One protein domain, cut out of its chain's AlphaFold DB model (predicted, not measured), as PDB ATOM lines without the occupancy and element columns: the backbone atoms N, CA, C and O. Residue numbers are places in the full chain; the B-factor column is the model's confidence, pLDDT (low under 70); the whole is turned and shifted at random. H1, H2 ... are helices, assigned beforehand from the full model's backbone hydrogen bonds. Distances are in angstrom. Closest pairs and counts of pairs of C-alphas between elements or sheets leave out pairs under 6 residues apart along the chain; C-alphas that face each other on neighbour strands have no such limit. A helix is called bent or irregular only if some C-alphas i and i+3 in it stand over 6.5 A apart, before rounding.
ATOM      1  N   ASP A   2     103.116  27.041   4.699       80.50
ATOM      2  CA  ASP A   2     103.074  27.971   5.855       80.50
ATOM      3  C   ASP A   2     104.342  27.915   6.722       80.50
ATOM      4  O   ASP A   2     104.988  28.927   6.961       80.50
ATOM      5  N   PHE A   3     104.786  26.704   7.073       84.62
ATOM      6  CA  PHE A   3     106.045  26.504   7.794       84.62
ATOM      7  C   PHE A   3     107.267  27.076   7.054       84.62
ATOM      8  O   PHE A   3     108.134  27.674   7.680       84.62
ATOM      9  N   ALA A   4     107.330  26.935   5.723       86.81
ATOM     10  CA  ALA A   4     108.442  27.453   4.923       86.81
ATOM     11  C   ALA A   4     108.503  28.986   4.966       86.81
ATOM     12  O   ALA A   4     109.581  29.553   5.070       86.81
ATOM     13  N   VAL A   5     107.342  29.642   4.940       85.06
ATOM     14  CA  VAL A   5     107.222  31.099   5.081       85.06
ATOM     15  C   VAL A   5     107.602  31.527   6.499       85.06
ATOM     16  O   VAL A   5     108.482  32.362   6.667       85.06
ATOM     17  N   LYS A   6     107.019  30.899   7.525       82.81
ATOM     18  CA  LYS A   6     107.271  31.240   8.937       82.81
ATOM     19  C   LYS A   6     108.720  31.040   9.382       82.81
ATOM     20  O   LYS A   6     109.130  31.636  10.368       82.81
ATOM     21  N   THR A   7     109.479  30.198   8.684       82.56
ATOM     22  CA  THR A   7     110.898  29.924   8.969       82.56
ATOM     23  C   THR A   7     111.849  30.519   7.931       82.56
ATOM     24  O   THR A   7     113.046  30.255   7.988       82.56
ATOM     25  N   ASN A   8     111.331  31.294   6.970       81.88
ATOM     26  CA  ASN A   8     112.081  31.826   5.829       81.88
ATOM     27  C   ASN A   8     112.938  30.762   5.099       81.88
ATOM     28  O   ASN A   8     114.048  31.018   4.636       81.88
ATOM     29  N   ASN A   9     112.431  29.531   4.997       87.38
ATOM     30  CA  ASN A   9     113.145  28.427   4.368       87.38
ATOM     31  C   ASN A   9     112.922  28.439   2.848       87.38
ATOM     32  O   ASN A   9     111.903  27.948   2.352       87.38
ATOM     33  N   PHE A  10     113.897  28.982   2.113       86.62
ATOM     34  CA  PHE A  10     113.848  29.098   0.654       86.62
ATOM     35  C   PHE A  10     113.697  27.760  -0.068       86.62
ATOM     36  O   PHE A  10     112.857  27.644  -0.958       86.62
ATOM     37  N   GLU A  11     114.474  26.747   0.308       88.62
ATOM     38  CA  GLU A  11     114.459  25.449  -0.373       88.62
ATOM     39  C   GLU A  11     113.092  24.775  -0.231       88.62
ATOM     40  O   GLU A  11     112.507  24.303  -1.208       88.62
ATOM     41  N   LEU A  12     112.529  24.807   0.979       90.62
ATOM     42  CA  LEU A  12     111.201  24.266   1.237       90.62
ATOM     43  C   LEU A  12     110.107  25.093   0.552       90.62
ATOM     44  O   LEU A  12     109.127  24.525   0.065       90.62
ATOM     45  N   PHE A  13     110.255  26.418   0.497       89.38
ATOM     46  CA  PHE A  13     109.335  27.307  -0.210       89.38
ATOM     47  C   PHE A  13     109.336  27.023  -1.719       89.38
ATOM     48  O   PHE A  13     108.270  26.879  -2.322       89.38
ATOM     49  N   HIS A  14     110.518  26.877  -2.320       89.12
ATOM     50  CA  HIS A  14     110.691  26.515  -3.727       89.12
ATOM     51  C   HIS A  14     110.060  25.152  -4.029       89.12
ATOM     52  O   HIS A  14     109.206  25.053  -4.912       89.12
ATOM     53  N   HIS A  15     110.370  24.138  -3.216       91.38
ATOM     54  CA  HIS A  15     109.803  22.798  -3.354       91.38
ATOM     55  C   HIS A  15     108.270  22.787  -3.232       91.38
ATOM     56  O   HIS A  15     107.586  22.178  -4.057       91.38
ATOM     57  N   CYS A  16     107.710  23.492  -2.240       91.69
ATOM     58  CA  CYS A  16     106.260  23.575  -2.053       91.69
ATOM     59  C   CYS A  16     105.563  24.175  -3.280       91.69
ATOM     60  O   CYS A  16     104.538  23.650  -3.707       91.69
ATOM     61  N   ASN A  17     106.096  25.261  -3.850       89.62
ATOM     62  CA  ASN A  17     105.506  25.891  -5.036       89.62
ATOM     63  C   ASN A  17     105.541  24.963  -6.255       89.62
ATOM     64  O   ASN A  17     104.538  24.852  -6.963       89.62
ATOM     65  N   GLY A  18     106.650  24.244  -6.453       88.56
ATOM     66  CA  GLY A  18     106.775  23.252  -7.519       88.56
ATOM     67  C   GLY A  18     105.779  22.097  -7.384       88.56
ATOM     68  O   GLY A  18     105.118  21.747  -8.363       88.56
ATOM     69  N   ALA A  19     105.611  21.561  -6.171       91.06
ATOM     70  CA  ALA A  19     104.655  20.488  -5.882       91.06
ATOM     71  C   ALA A  19     103.190  20.950  -5.991       91.06
ATOM     72  O   ALA A  19     102.339  20.226  -6.505       91.06
ATOM     73  N   MET A  20     102.876  22.178  -5.563       92.38
ATOM     74  CA  MET A  20     101.538  22.753  -5.742       92.38
ATOM     75  C   MET A  20     101.188  22.927  -7.223       92.38
ATOM     76  O   MET A  20     100.040  22.696  -7.608       92.38
ATOM     77  N   ALA A  21     102.158  23.299  -8.067       90.38
ATOM     78  CA  ALA A  21     101.939  23.406  -9.507       90.38
ATOM     79  C   ALA A  21     101.458  22.074 -10.110       90.38
ATOM     80  O   ALA A  21     100.506  22.092 -10.893       90.38
ATOM     81  N   ASP A  22     102.029  20.932  -9.696       93.00
ATOM     82  CA  ASP A  22     101.596  19.595 -10.136       93.00
ATOM     83  C   ASP A  22     100.087  19.397  -9.877       93.00
ATOM     84  O   ASP A  22      99.338  19.015 -10.779       93.00
ATOM     85  N   LEU A  23      99.601  19.752  -8.682       93.06
ATOM     86  CA  LEU A  23      98.179  19.649  -8.326       93.06
ATOM     87  C   LEU A  23      97.287  20.586  -9.155       93.06
ATOM     88  O   LEU A  23      96.182  20.204  -9.551       93.06
ATOM     89  N   PHE A  24      97.752  21.799  -9.465       93.69
ATOM     90  CA  PHE A  24      96.996  22.714 -10.326       93.69
ATOM     91  C   PHE A  24      96.899  22.216 -11.771       93.69
ATOM     92  O   PHE A  24      95.873  22.447 -12.413       93.69
ATOM     93  N   PHE A  25      97.906  21.508 -12.285       91.69
ATOM     94  CA  PHE A  25      97.782  20.798 -13.560       91.69
ATOM     95  C   PHE A  25      96.795  19.632 -13.463       91.69
ATOM     96  O   PHE A  25      95.954  19.483 -14.349       91.69
ATOM     97  N   ALA A  26      96.861  18.846 -12.384       93.00
ATOM     98  CA  ALA A  26      95.993  17.691 -12.153       93.00
ATOM     99  C   ALA A  26      94.497  18.054 -12.191       93.00
ATOM    100  O   ALA A  26      93.700  17.365 -12.831       93.00
ATOM    101  N   TYR A  27      94.129  19.168 -11.551       92.31
ATOM    102  CA  TYR A  27      92.738  19.600 -11.376       92.31
ATOM    103  C   TYR A  27      92.338  20.812 -12.233       92.31
ATOM    104  O   TYR A  27      91.416  21.551 -11.888       92.31
ATOM    105  N   ASP A  28      93.005  21.018 -13.371       90.12
ATOM    106  CA  ASP A  28      92.668  22.043 -14.371       90.12
ATOM    107  C   ASP A  28      92.680  23.501 -13.843       90.12
ATOM    108  O   ASP A  28      92.042  24.395 -14.413       90.12
ATOM    109  N   GLY A  29      93.449  23.778 -12.787       89.25
ATOM    110  CA  GLY A  29      93.697  25.102 -12.205       89.25
ATOM    111  C   GLY A  29      94.652  25.949 -13.049       89.25
ATOM    112  O   GLY A  29      95.659  26.446 -12.555       89.25
ATOM    113  N   HIS A  30      94.352  26.106 -14.339       85.50
ATOM    114  CA  HIS A  30      95.301  26.565 -15.358       85.50
ATOM    115  C   HIS A  30      95.973  27.915 -15.080       85.50
ATOM    116  O   HIS A  30      97.125  28.091 -15.460       85.50
ATOM    117  N   ASN A  31      95.278  28.869 -14.454       84.56
ATOM    118  CA  ASN A  31      95.880  30.164 -14.124       84.56
ATOM    119  C   ASN A  31      97.025  29.970 -13.126       84.56
ATOM    120  O   ASN A  31      98.157  30.351 -13.406       84.56
ATOM    121  N   TYR A  32      96.744  29.295 -12.011       87.75
ATOM    122  CA  TYR A  32      97.741  28.978 -10.996       87.75
ATOM    123  C   TYR A  32      98.834  28.064 -11.544       87.75
ATOM    124  O   TYR A  32     100.005  28.353 -11.341       87.75
ATOM    125  N   ALA A  33      98.473  27.038 -12.322       87.19
ATOM    126  CA  ALA A  33      99.430  26.138 -12.962       87.19
ATOM    127  C   ALA A  33     100.476  26.905 -13.790       87.19
ATOM    128  O   ALA A  33     101.672  26.671 -13.642       87.19
ATOM    129  N   ARG A  34     100.045  27.869 -14.618       85.12
ATOM    130  CA  ARG A  34     100.950  28.697 -15.434       85.12
ATOM    131  C   ARG A  34     101.866  29.560 -14.580       85.12
ATOM    132  O   ARG A  34     103.081  29.508 -14.751       85.12
ATOM    133  N   TYR A  35     101.283  30.361 -13.690       85.62
ATOM    134  CA  TYR A  35     102.045  31.352 -12.935       85.62
ATOM    135  C   TYR A  35     102.976  30.702 -11.913       85.62
ATOM    136  O   TYR A  35     104.105  31.154 -11.784       85.62
ATOM    137  N   LEU A  36     102.564  29.611 -11.258       87.25
ATOM    138  CA  LEU A  36     103.434  28.872 -10.339       87.25
ATOM    139  C   LEU A  36     104.571  28.159 -11.061       87.25
ATOM    140  O   LEU A  36     105.680  28.166 -10.552       87.25
ATOM    141  N   THR A  37     104.333  27.600 -12.249       86.12
ATOM    142  CA  THR A  37     105.410  26.974 -13.038       86.12
ATOM    143  C   THR A  37     106.430  28.011 -13.499       86.12
ATOM    144  O   THR A  37     107.633  27.774 -13.439       86.12
ATOM    145  N   TRP A  38     105.960  29.186 -13.931       84.19
ATOM    146  CA  TRP A  38     106.851  30.297 -14.256       84.19
ATOM    147  C   TRP A  38     107.606  30.792 -13.021       84.19
ATOM    148  O   TRP A  38     108.809  31.012 -13.091       84.19
ATOM    149  N   PHE A  39     106.919  30.924 -11.886       85.81
ATOM    150  CA  PHE A  39     107.519  31.364 -10.632       85.81
ATOM    151  C   PHE A  39     108.561  30.368 -10.117       85.81
ATOM    152  O   PHE A  39     109.655  30.766  -9.746       85.81
ATOM    153  N   GLU A  40     108.284  29.068 -10.165       86.88
ATOM    154  CA  GLU A  40     109.247  28.015  -9.838       86.88
ATOM    155  C   GLU A  40     110.484  28.087 -10.739       86.88
ATOM    156  O   GLU A  40     111.601  28.083 -10.226       86.88
ATOM    157  N   ALA A  41     110.299  28.208 -12.059       84.56
ATOM    158  CA  ALA A  41     111.407  28.362 -13.001       84.56
ATOM    159  C   ALA A  41     112.198  29.657 -12.750       84.56
ATOM    160  O   ALA A  41     113.424  29.663 -12.864       84.56
ATOM    161  N   PHE A  42     111.515  30.741 -12.383       84.75
ATOM    162  CA  PHE A  42     112.136  32.001 -11.987       84.75
ATOM    163  C   PHE A  42     112.998  31.821 -10.733       84.75
ATOM    164  O   PHE A  42     114.166  32.195 -10.752       84.75
ATOM    165  N   LEU A  43     112.470  31.178  -9.686       85.38
ATOM    166  CA  LEU A  43     113.216  30.882  -8.459       85.38
ATOM    167  C   LEU A  43     114.410  29.952  -8.716       85.38
ATOM    168  O   LEU A  43     115.470  30.157  -8.136       85.38
ATOM    169  N   THR A  44     114.282  28.969  -9.613       86.88
ATOM    170  CA  THR A  44     115.397  28.089 -10.007       86.88
ATOM    171  C   THR A  44     116.521  28.852 -10.707       86.88
ATOM    172  O   THR A  44     117.689  28.525 -10.525       86.88
ATOM    173  N   ASN A  45     116.184  29.866 -11.506       84.62
ATOM    174  CA  ASN A  45     117.143  30.642 -12.296       84.62
ATOM    175  C   ASN A  45     117.432  32.023 -11.688       84.62
ATOM    176  O   ASN A  45     117.900  32.929 -12.387       84.62
ATOM    177  N   ILE A  46     117.127  32.219 -10.404       83.94
ATOM    178  CA  ILE A  46     117.170  33.549  -9.799       83.94
ATOM    179  C   ILE A  46     118.587  34.117  -9.766       83.94
ATOM    180  O   ILE A  46     118.770  35.264 -10.148       83.94
ATOM    181  N   ASP A  47     119.593  33.295  -9.467       82.25
ATOM    182  CA  ASP A  47     121.000  33.714  -9.470       82.25
ATOM    183  C   ASP A  47     121.529  34.063 -10.858       82.25
ATOM    184  O   ASP A  47     122.396  34.921 -11.003       82.25
ATOM    185  N   LEU A  48     121.007  33.401 -11.893       83.31
ATOM    186  CA  LEU A  48     121.393  33.676 -13.275       83.31
ATOM    187  C   LEU A  48     120.761  34.976 -13.778       83.31
ATOM    188  O   LEU A  48     121.406  35.745 -14.484       83.31
ATOM    189  N   SER A  49     119.491  35.207 -13.438       81.00
ATOM    190  CA  SER A  49     118.746  36.390 -13.880       81.00
ATOM    191  C   SER A  49     119.055  37.639 -13.049       81.00
ATOM    192  O   SER A  49     119.099  38.737 -13.599       81.00
ATOM    193  N   HIS A  50     119.286  37.472 -11.746       81.25
ATOM    194  CA  HIS A  50     119.530  38.529 -10.767       81.25
ATOM    195  C   HIS A  50     120.624  38.082  -9.778       81.25
ATOM    196  O   HIS A  50     120.317  37.654  -8.663       81.25
ATOM    197  N   PRO A  51     121.911  38.171 -10.166       86.81
ATOM    198  CA  PRO A  51     123.021  37.784  -9.299       86.81
ATOM    199  C   PRO A  51     122.958  38.482  -7.931       86.81
ATOM    200  O   PRO A  51     122.785  39.698  -7.863       86.81
ATOM    201  N   GLY A  52     123.086  37.709  -6.850       83.31
ATOM    202  CA  GLY A  52     122.999  38.190  -5.464       83.31
ATOM    203  C   GLY A  52     121.578  38.237  -4.886       83.31
ATOM    204  O   GLY A  52     121.415  38.376  -3.676       83.31
ATOM    205  N   ALA A  53     120.529  38.065  -5.700       82.69
ATOM    206  CA  ALA A  53     119.152  38.044  -5.201       82.69
ATOM    207  C   ALA A  53     118.861  36.831  -4.302       82.69
ATOM    208  O   ALA A  53     118.069  36.949  -3.364       82.69
ATOM    209  N   LEU A  54     119.506  35.681  -4.542       81.75
ATOM    210  CA  LEU A  54     119.343  34.507  -3.682       81.75
ATOM    211  C   LEU A  54     119.829  34.768  -2.254       81.75
ATOM    212  O   LEU A  54     119.200  34.289  -1.312       81.75
ATOM    213  N   ASP A  55     120.899  35.546  -2.089       84.19
ATOM    214  CA  ASP A  55     121.430  35.888  -0.768       84.19
ATOM    215  C   ASP A  55     120.407  36.717   0.017       84.19
ATOM    216  O   ASP A  55     120.067  36.370   1.146       84.19
ATOM    217  N   TYR A  56     119.796  37.726  -0.612       80.00
ATOM    218  CA  TYR A  56     118.714  38.506   0.002       80.00
ATOM    219  C   TYR A  56     117.475  37.661   0.340       80.00
ATOM    220  O   TYR A  56     116.845  37.852   1.381       80.00
ATOM    221  N   ILE A  57     117.124  36.697  -0.512       80.06
ATOM    222  CA  ILE A  57     116.000  35.782  -0.269       80.06
ATOM    223  C   ILE A  57     116.271  34.884   0.936       80.06
ATOM    224  O   ILE A  57     115.415  34.759   1.815       80.06
ATOM    225  N   LYS A  58     117.478  34.323   1.025       77.62
ATOM    226  CA  LYS A  58     117.916  33.527   2.177       77.62
ATOM    227  C   LYS A  58     117.973  34.348   3.468       77.62
ATOM    228  O   LYS A  58     117.687  33.803   4.528       77.62
ATOM    229  N   LEU A  59     118.276  35.643   3.375       76.50
ATOM    230  CA  LEU A  59     118.341  36.560   4.518       76.50
ATOM    231  C   LEU A  59     116.978  37.054   5.025       76.50
ATOM    232  O   LEU A  59     116.928  37.640   6.102       76.50
ATOM    233  N   GLY A  60     115.878  36.833   4.299       70.06
ATOM    234  CA  GLY A  60     114.550  37.238   4.783       70.06
ATOM    235  C   GLY A  60     113.531  37.614   3.718       70.06
ATOM    236  O   GLY A  60     112.387  37.881   4.055       70.06
ATOM    237  N   ALA A  61     113.883  37.673   2.431       71.75
ATOM    238  CA  ALA A  61     112.976  38.289   1.455       71.75
ATOM    239  C   ALA A  61     111.718  37.459   1.099       71.75
ATOM    240  O   ALA A  61     110.907  37.917   0.296       71.75
ATOM    241  N   ILE A  62     111.523  36.258   1.667       76.25
ATOM    242  CA  ILE A  62     110.308  35.440   1.454       76.25
ATOM    243  C   ILE A  62     109.207  35.813   2.449       76.25
ATOM    244  O   ILE A  62     108.015  35.740   2.123       76.25
ATOM    245  N   ALA A  63     109.592  36.208   3.661       79.62
ATOM    246  CA  ALA A  63     108.670  36.489   4.743       79.62
ATOM    247  C   ALA A  63     109.126  37.699   5.552       79.62
ATOM    248  O   ALA A  63     110.293  37.847   5.883       79.62
ATOM    249  N   VAL A  64     108.176  38.548   5.911       76.44
ATOM    250  CA  VAL A  64     108.413  39.742   6.722       76.44
ATOM    251  C   VAL A  64     107.585  39.644   7.992       76.44
ATOM    252  O   VAL A  64     106.466  39.127   7.980       76.44
ATOM    253  N   ALA A  65     108.138  40.144   9.089       71.38
ATOM    254  CA  ALA A  65     107.441  40.305  10.354       71.38
ATOM    255  C   ALA A  65     107.363  41.797  10.671       71.38
ATOM    256  O   ALA A  65     108.267  42.556  10.329       71.38
ATOM    257  N   ARG A  66     106.272  42.220  11.310       66.12
ATOM    258  CA  ARG A  66     106.130  43.595  11.821       66.12
ATOM    259  C   ARG A  66     106.365  43.719  13.318       66.12
ATOM    260  O   ARG A  66     106.368  44.823  13.842       66.12
ATOM    261  N   SER A  67     106.453  42.591  14.003       62.72
ATOM    262  CA  SER A  67     106.790  42.523  15.413       62.72
ATOM    263  C   SER A  67     107.976  41.586  15.566       62.72
ATOM    264  O   SER A  67     108.208  40.711  14.728       62.72
ATOM    265  N   LEU A  68     108.719  41.755  16.653       63.50
ATOM    266  CA  LEU A  68     109.848  40.891  16.999       63.50
ATOM    267  C   LEU A  68     109.394  39.562  17.632       63.50
ATOM    268  O   LEU A  68     110.206  38.810  18.162       63.50
ATOM    269  N   ILE A  69     108.092  39.259  17.577       65.50
ATOM    270  CA  ILE A  69     107.514  38.060  18.177       65.50
ATOM    271  C   ILE A  69     107.895  36.830  17.333       65.50
ATOM    272  O   ILE A  69     107.630  36.805  16.124       65.50
ATOM    273  N   PRO A  70     108.460  35.769  17.943       60.09
ATOM    274  CA  PRO A  70     108.740  34.521  17.243       60.09
ATOM    275  C   PRO A  70     107.495  33.961  16.540       60.09
ATOM    276  O   PRO A  70     106.426  33.847  17.135       60.09
ATOM    277  N   GLY A  71     107.628  33.600  15.260       64.31
ATOM    278  CA  GLY A  71     106.527  33.054  14.454       64.31
ATOM    279  C   GLY A  71     105.613  34.090  13.784       64.31
ATOM    280  O   GLY A  71     104.726  33.690  13.033       64.31
ATOM    281  N   ALA A  72     105.859  35.394  13.973       69.81
ATOM    282  CA  ALA A  72     105.109  36.480  13.326       69.81
ATOM    283  C   ALA A  72     105.479  36.718  11.844       69.81
ATOM    284  O   ALA A  72     104.957  37.635  11.208       69.81
ATOM    285  N   LEU A  73     106.388  35.911  11.287       75.38
ATOM    286  CA  LEU A  73     106.765  35.965   9.878       75.38
ATOM    287  C   LEU A  73     105.580  35.560   8.993       75.38
ATOM    288  O   LEU A  73     105.060  34.448   9.084       75.38
ATOM    289  N   ALA A  74     105.193  36.458   8.093       77.50
ATOM    290  CA  ALA A  74     104.157  36.229   7.098       77.50
ATOM    291  C   ALA A  74     104.692  36.521   5.693       77.50
ATOM    292  O   ALA A  74     105.648  37.275   5.510       77.50
ATOM    293  N   ALA A  75     104.077  35.902   4.683       79.88
ATOM    294  CA  ALA A  75     104.481  36.090   3.294       79.88
ATOM    295  C   ALA A  75     104.426  37.578   2.926       79.88
ATOM    296  O   ALA A  75     103.448  38.249   3.261       79.88
ATOM    297  N   VAL A  76     105.442  38.075   2.212       75.31
ATOM    298  CA  VAL A  76     105.567  39.510   1.884       75.31
ATOM    299  C   VAL A  76     104.296  40.074   1.259       75.31
ATOM    300  O   VAL A  76     103.815  41.113   1.699       75.31
ATOM    301  N   ASP A  77     103.712  39.357   0.298       72.50
ATOM    302  CA  ASP A  77     102.471  39.759  -0.374       72.50
ATOM    303  C   ASP A  77     101.295  39.902   0.604       72.50
ATOM    304  O   ASP A  77     100.614  40.925   0.613       72.50
ATOM    305  N   LYS A  78     101.124  38.930   1.509       74.56
ATOM    306  CA  LYS A  78     100.071  38.958   2.530       74.56
ATOM    307  C   LYS A  78     100.266  40.124   3.498       74.56
ATOM    308  O   LYS A  78      99.325  40.866   3.767       74.56
ATOM    309  N   THR A  79     101.490  40.334   3.979       71.88
ATOM    310  CA  THR A  79     101.800  41.456   4.875       71.88
ATOM    311  C   THR A  79     101.583  42.792   4.173       71.88
ATOM    312  O   THR A  79     101.003  43.706   4.758       71.88
ATOM    313  N   MET A  80     101.988  42.918   2.907       68.56
ATOM    314  CA  MET A  80     101.707  44.099   2.091       68.56
ATOM    315  C   MET A  80     100.203  44.307   1.895       68.56
ATOM    316  O   MET A  80      99.745  45.451   1.944       68.56
ATOM    317  N   GLU A  81      99.431  43.235   1.698       68.25
ATOM    318  CA  GLU A  81      97.980  43.295   1.544       68.25
ATOM    319  C   GLU A  81      97.293  43.816   2.803       68.25
ATOM    320  O   GLU A  81      96.560  44.805   2.748       68.25
ATOM    321  N   GLU A  82      97.569  43.180   3.939       65.88
ATOM    322  CA  GLU A  82      96.905  43.439   5.219       65.88
ATOM    323  C   GLU A  82      97.303  44.783   5.839       65.88
ATOM    324  O   GLU A  82      96.573  45.318   6.677       65.88
ATOM    325  N   THR A  83      98.429  45.348   5.404       64.25
ATOM    326  CA  THR A  83      98.925  46.638   5.878       64.25
ATOM    327  C   THR A  83      98.774  47.701   4.799       64.25
ATOM    328  O   THR A  83      97.751  48.373   4.696       64.25
ATOM    329  N   PHE A  84      99.788  47.850   3.960       59.69
ATOM    330  CA  PHE A  84      99.952  48.949   3.034       59.69
ATOM    331  C   PHE A  84      98.828  49.035   1.999       59.69
ATOM    332  O   PHE A  84      98.317  50.127   1.751       59.69
ATOM    333  N   MET A  85      98.415  47.908   1.408       62.66
ATOM    334  CA  MET A  85      97.330  47.905   0.427       62.66
ATOM    335  C   MET A  85      95.978  48.136   1.086       62.66
ATOM    336  O   MET A  85      95.186  48.893   0.536       62.66
ATOM    337  N   ARG A  86      95.710  47.546   2.256       58.66
ATOM    338  CA  ARG A  86      94.483  47.811   3.018       58.66
ATOM    339  C   ARG A  86      94.324  49.300   3.328       58.66
ATOM    340  O   ARG A  86      93.246  49.843   3.117       58.66
ATOM    341  N   PHE A  87      95.397  49.972   3.740       53.25
ATOM    342  CA  PHE A  87      95.373  51.414   4.010       53.25
ATOM    343  C   PHE A  87      95.320  52.271   2.737       53.25
ATOM    344  O   PHE A  87      94.699  53.330   2.741       53.25
ATOM    345  N   ALA A  88      95.925  51.815   1.637       54.78
ATOM    346  CA  ALA A  88      95.847  52.480   0.335       54.78
ATOM    347  C   ALA A  88      94.491  52.305  -0.378       54.78
ATOM    348  O   ALA A  88      94.183  53.066  -1.291       54.78
ATOM    349  N   LYS A  89      93.707  51.288   0.003       55.25
ATOM    350  CA  LYS A  89      92.402  50.933  -0.577       55.25
ATOM    351  C   LYS A  89      91.215  51.512   0.215       55.25
ATOM    352  O   LYS A  89      90.124  50.951   0.153       55.25
ATOM    353  N   THR A  90      91.381  52.622   0.940       48.22
ATOM    354  CA  THR A  90      90.227  53.393   1.448       48.22
ATOM    355  C   THR A  90      89.371  53.937   0.286       48.22
ATOM    356  O   THR A  90      89.774  53.820  -0.872       48.22
ATOM    357  N   SER A  91      88.173  54.452   0.602       40.75
ATOM    358  CA  SER A  91      86.906  54.590  -0.170       40.75
ATOM    359  C   SER A  91      86.895  55.116  -1.629       40.75
ATOM    360  O   SER A  91      85.829  55.411  -2.156       40.75
ATOM    361  N   GLY A  92      88.026  55.172  -2.331       48.88
ATOM    362  CA  GLY A  92      88.119  55.343  -3.790       48.88
ATOM    363  C   GLY A  92      88.848  54.211  -4.534       48.88
ATOM    364  O   GLY A  92      88.819  54.176  -5.762       48.88
ATOM    365  N   GLY A  93      89.493  53.276  -3.822       53.09
ATOM    366  CA  GLY A  93      90.292  52.200  -4.417       53.09
ATOM    367  C   GLY A  93      91.527  52.689  -5.198       53.09
ATOM    368  O   GLY A  93      91.686  53.860  -5.524       53.09
ATOM    369  N   GLY A 102     103.887  55.737 -15.106       61.84
ATOM    370  CA  GLY A 102     104.656  56.654 -14.259       61.84
ATOM    371  C   GLY A 102     104.146  56.693 -12.816       61.84
ATOM    372  O   GLY A 102     104.942  56.702 -11.876       61.84
ATOM    373  N   ALA A 103     102.825  56.655 -12.628       55.59
ATOM    374  CA  ALA A 103     102.214  56.557 -11.305       55.59
ATOM    375  C   ALA A 103     102.517  55.202 -10.645       55.59
ATOM    376  O   ALA A 103     102.882  55.173  -9.473       55.59
ATOM    377  N   TYR A 104     102.458  54.106 -11.406       58.50
ATOM    378  CA  TYR A 104     102.850  52.770 -10.951       58.50
ATOM    379  C   TYR A 104     104.330  52.710 -10.544       58.50
ATOM    380  O   TYR A 104     104.651  52.261  -9.449       58.50
ATOM    381  N   GLN A 105     105.243  53.240 -11.361       63.72
ATOM    382  CA  GLN A 105     106.667  53.285 -11.018       63.72
ATOM    383  C   GLN A 105     106.939  54.156  -9.790       63.72
ATOM    384  O   GLN A 105     107.698  53.751  -8.910       63.72
ATOM    385  N   LYS A 106     106.313  55.339  -9.691       62.50
ATOM    386  CA  LYS A 106     106.419  56.189  -8.496       62.50
ATOM    387  C   LYS A 106     105.885  55.458  -7.262       62.50
ATOM    388  O   LYS A 106     106.509  55.524  -6.208       62.50
ATOM    389  N   TRP A 107     104.783  54.724  -7.396       63.59
ATOM    390  CA  TRP A 107     104.231  53.894  -6.331       63.59
ATOM    391  C   TRP A 107     105.224  52.818  -5.883       63.59
ATOM    392  O   TRP A 107     105.602  52.803  -4.714       63.59
ATOM    393  N   CYS A 108     105.740  51.998  -6.804       62.66
ATOM    394  CA  CYS A 108     106.737  50.968  -6.500       62.66
ATOM    395  C   CYS A 108     107.986  51.553  -5.824       62.66
ATOM    396  O   CYS A 108     108.421  51.045  -4.796       62.66
ATOM    397  N   ARG A 109     108.526  52.664  -6.345       61.72
ATOM    398  CA  ARG A 109     109.755  53.288  -5.824       61.72
ATOM    399  C   ARG A 109     109.584  53.957  -4.460       61.72
ATOM    400  O   ARG A 109     110.562  54.093  -3.740       61.72
ATOM    401  N   THR A 110     108.375  54.397  -4.115       63.81
ATOM    402  CA  THR A 110     108.096  55.080  -2.835       63.81
ATOM    403  C   THR A 110     107.518  54.154  -1.769       63.81
ATOM    404  O   THR A 110     107.309  54.589  -0.640       63.81
ATOM    405  N   THR A 111     107.257  52.885  -2.103       61.94
ATOM    406  CA  THR A 111     106.606  51.927  -1.195       61.94
ATOM    407  C   THR A 111     107.438  51.683   0.066       61.94
ATOM    408  O   THR A 111     106.895  51.779   1.163       61.94
ATOM    409  N   SER A 112     108.749  51.458  -0.068       63.97
ATOM    410  CA  SER A 112     109.657  51.258   1.072       63.97
ATOM    411  C   SER A 112     109.758  52.500   1.962       63.97
ATOM    412  O   SER A 112     109.553  52.406   3.167       63.97
ATOM    413  N   ALA A 113     109.968  53.679   1.370       66.81
ATOM    414  CA  ALA A 113     110.055  54.942   2.109       66.81
ATOM    415  C   ALA A 113     108.760  55.267   2.873       66.81
ATOM    416  O   ALA A 113     108.788  55.757   3.997       66.81
ATOM    417  N   ARG A 114     107.598  54.960   2.285       66.00
ATOM    418  CA  ARG A 114     106.302  55.114   2.958       66.00
ATOM    419  C   ARG A 114     106.104  54.118   4.094       66.00
ATOM    420  O   ARG A 114     105.480  54.482   5.085       66.00
ATOM    421  N   ALA A 115     106.594  52.888   3.946       62.19
ATOM    422  CA  ALA A 115     106.562  51.898   5.017       62.19
ATOM    423  C   ALA A 115     107.420  52.358   6.208       62.19
ATOM    424  O   ALA A 115     106.924  52.359   7.328       62.19
ATOM    425  N   GLN A 116     108.629  52.871   5.952       66.94
ATOM    426  CA  GLN A 116     109.505  53.450   6.980       66.94
ATOM    427  C   GLN A 116     108.872  54.666   7.670       66.94
ATOM    428  O   GLN A 116     108.906  54.781   8.890       66.94
ATOM    429  N   LEU A 117     108.244  55.569   6.909       68.00
ATOM    430  CA  LEU A 117     107.564  56.738   7.477       68.00
ATOM    431  C   LEU A 117     106.391  56.334   8.383       68.00
ATOM    432  O   LEU A 117     106.133  56.962   9.408       68.00
ATOM    433  N   TYR A 118     105.675  55.281   7.998       65.25
ATOM    434  CA  TYR A 118     104.594  54.718   8.794       65.25
ATOM    435  C   TYR A 118     105.117  54.065  10.078       65.25
ATOM    436  O   TYR A 118     104.545  54.292  11.139       65.25
ATOM    437  N   GLU A 119     106.213  53.313   9.994       61.66
ATOM    438  CA  GLU A 119     106.888  52.729  11.152       61.66
ATOM    439  C   GLU A 119     107.334  53.820  12.134       61.66
ATOM    440  O   GLU A 119     106.915  53.816  13.285       61.66
ATOM    441  N   LEU A 120     108.024  54.856  11.651       67.44
ATOM    442  CA  LEU A 120     108.365  56.043  12.442       67.44
ATOM    443  C   LEU A 120     107.137  56.702  13.082       67.44
ATOM    444  O   LEU A 120     107.184  57.132  14.228       67.44
ATOM    445  N   THR A 121     106.015  56.776  12.365       64.94
ATOM    446  CA  THR A 121     104.776  57.348  12.914       64.94
ATOM    447  C   THR A 121     104.228  56.486  14.049       64.94
ATOM    448  O   THR A 121     103.812  57.017  15.076       64.94
ATOM    449  N   LEU A 122     104.236  55.161  13.890       59.66
ATOM    450  CA  LEU A 122     103.843  54.247  14.957       59.66
ATOM    451  C   LEU A 122     104.800  54.353  16.150       59.66
ATOM    452  O   LEU A 122     104.329  54.384  17.281       59.66
ATOM    453  N   GLU A 123     106.108  54.464  15.912       65.44
ATOM    454  CA  GLU A 123     107.131  54.664  16.945       65.44
ATOM    455  C   GLU A 123     106.867  55.952  17.733       65.44
ATOM    456  O   GLU A 123     106.736  55.923  18.954       65.44
ATOM    457  N   MET A 124     106.666  57.072  17.032       67.88
ATOM    458  CA  MET A 124     106.339  58.373  17.626       67.88
ATOM    459  C   MET A 124     105.026  58.356  18.419       67.88
ATOM    460  O   MET A 124     104.874  59.107  19.379       67.88
ATOM    461  N   CYS A 125     104.068  57.511  18.032       64.56
ATOM    462  CA  CYS A 125     102.817  57.308  18.762       64.56
ATOM    463  C   CYS A 125     102.924  56.258  19.884       64.56
ATOM    464  O   CYS A 125     101.911  55.942  20.510       64.56
ATOM    465  N   GLY A 126     104.111  55.689  20.134       60.84
ATOM    466  CA  GLY A 126     104.316  54.620  21.113       60.84
ATOM    467  C   GLY A 126     103.539  53.342  20.776       60.84
ATOM    468  O   GLY A 126     103.095  52.633  21.676       60.84
ATOM    469  N   MET A 127     103.296  53.090  19.490       55.75
ATOM    470  CA  MET A 127     102.551  51.948  18.950       55.75
ATOM    471  C   MET A 127     103.456  50.884  18.312       55.75
ATOM    472  O   MET A 127     102.942  49.911  17.760       55.75
ATOM    473  N   ILE A 128     104.776  51.077  18.352       56.75
ATOM    474  CA  ILE A 128     105.762  50.029  18.070       56.75
ATOM    475  C   ILE A 128     106.227  49.456  19.401       56.75
ATOM    476  O   ILE A 128     106.473  50.205  20.345       56.75
ATOM    477  N   ASP A 129     106.282  48.130  19.460       55.03
ATOM    478  CA  ASP A 129     106.776  47.386  20.611       55.03
ATOM    479  C   ASP A 129     108.224  47.782  20.908       55.03
ATOM    480  O   ASP A 129     109.083  47.727  20.027       55.03
ATOM    481  N   ASP A 130     108.482  48.191  22.149       50.56
ATOM    482  CA  ASP A 130     109.829  48.472  22.634       50.56
ATOM    483  C   ASP A 130     110.673  47.179  22.528       50.56
ATOM    484  O   ASP A 130     110.223  46.121  22.983       50.56
ATOM    485  N   PRO A 131     111.863  47.216  21.897       48.81
ATOM    486  CA  PRO A 131     112.733  46.049  21.790       48.81
ATOM    487  C   PRO A 131     113.175  45.478  23.150       48.81
ATOM    488  O   PRO A 131     113.482  44.289  23.220       48.81
ATOM    489  N   GLU A 132     113.203  46.291  24.211       46.84
ATOM    490  CA  GLU A 132     113.522  45.879  25.584       46.84
ATOM    491  C   GLU A 132     112.268  45.493  26.393       46.84
ATOM    492  O   GLU A 132     112.348  44.639  27.279       46.84
ATOM    493  N   MET A 133     111.099  46.061  26.071       45.03
ATOM    494  CA  MET A 133     109.808  45.755  26.710       45.03
ATOM    495  C   MET A 133     108.629  45.775  25.714       45.03
ATOM    496  O   MET A 133     107.846  46.730  25.690       45.03
ATOM    497  N   PRO A 134     108.422  44.710  24.915       51.47
ATOM    498  CA  PRO A 134     107.292  44.652  23.993       51.47
ATOM    499  C   PRO A 134     105.986  44.840  24.770       51.47
ATOM    500  O   PRO A 134     105.805  44.220  25.824       51.47
ATOM    501  N   LYS A 135     105.081  45.703  24.285       48.72
ATOM    502  CA  LYS A 135     103.807  45.969  24.961       48.72
ATOM    503  C   LYS A 135     103.000  44.673  24.959       48.72
ATOM    504  O   LYS A 135     102.377  44.318  23.969       48.72
ATOM    505  N   ALA A 136     103.067  43.975  26.091       45.12
ATOM    506  CA  ALA A 136     102.538  42.640  26.339       45.12
ATOM    507  C   ALA A 136     103.012  41.593  25.313       45.12
ATOM    508  O   ALA A 136     102.361  41.332  24.306       45.12
ATOM    509  N   GLY A 137     104.134  40.934  25.618       48.28
ATOM    510  CA  GLY A 137     104.728  39.819  24.867       48.28
ATOM    511  C   GLY A 137     103.874  38.547  24.736       48.28
ATOM    512  O   GLY A 137     104.341  37.451  25.037       48.28
ATOM    513  N   LYS A 138     102.633  38.652  24.257       54.50
ATOM    514  CA  LYS A 138     101.799  37.528  23.829       54.50
ATOM    515  C   LYS A 138     101.153  37.898  22.501       54.50
ATOM    516  O   LYS A 138     100.332  38.801  22.416       54.50
TER     517      LYS A 138
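What this domain is: This is residues 2 to 93 and 102 to 138 of the 545 residues of an uncharacterized protein of Dissostichus mawsoni (UniProt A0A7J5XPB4). A helical hairpin, H2 and H3, lies at one end of a loose, open model, and the long bent helix H7 lies at the other. Between them H5, the loop of residues 62 to 75 and H6 lead across with few contacts; residues 102 to 110 of H7 stick out. The printed part has 129 residues with seven named helices, H1 to H7 in chain order, and no named strand; the class is all helix. The whole is loose, with a radius of gyration of the C-alphas of 17.7 A, and spans 50 by 37 by 33 A.

How they stand to each other: The longest helix, H7, residues 102 to 124, was assigned as one helix by its hydrogen bonds but is bent: C-alphas 109 and 112 are 7.2 A apart. Its arms, H7a of residues 102 to 109 and H7b of residues 112 to 124, stand at a steep tilt of 56 degrees. H7b is close to but not clearly touching H6, residues 76 to 88; the closest C-alphas, of Phe 84 and Ala 115, are 7.5 A apart, and the lines are only just about perpendicular at 72 degrees. H6 is close to but not clearly touching H5, residues 53 to 61, with the closest C-alphas, of Ala 61 and Val 76, 7.5 A apart. H5 and H6 are irregular, only just: C-alphas 58 and 61 are 6.9 A apart, and C-alphas 82 and 85 are 6.6 A apart. H2, residues 10 to 26, and H3, residues 30 to 44, form a helical hairpin and touch, closest at the C-alphas of Phe 24 and Ala 33, 5.0 A, at a shallow tilt of 28 degrees, opposite ways. H1, residues 2 to 6, touches H2 only at the corner, at residues 10 to 13 of H2, closest at the C-alphas of Ala 4 and Phe 13, 5.2 A. H4, residues 46 to 49, touches H5 only at the corner, closest at the C-alphas of Asp 47 and Leu 54, 6.1 A. H3 and H4 meet only through their link. Every O i to N i+4 pair is within hydrogen-bond range in H1, H3, H5, H7a and H7b, against 12 of 13 in H2 and 7 of 9 in H6; H4 is too short for such a pair.

Where its parts are: H1 begins at C-alpha 2, (103.074, 27.971, 5.855). H2 is 24.8 A long, H3 20.9 A, H6 16.3 A and H7b 18.3 A, which ends at C-alpha 124, (106.339, 58.373, 17.626).

The domain as a whole: The C-alphas farthest apart, of Ala 26 and Met 124, are 51.5 A apart. Residues 94 to 101 are not printed, and C-alphas 93 and 102 are 18.0 A apart across the cut. The link H5 to H6 is long. Mean pLDDT of the printed part is 73.1; residues 66 to 72, 80 to 93 and 102 to 138 are under 70.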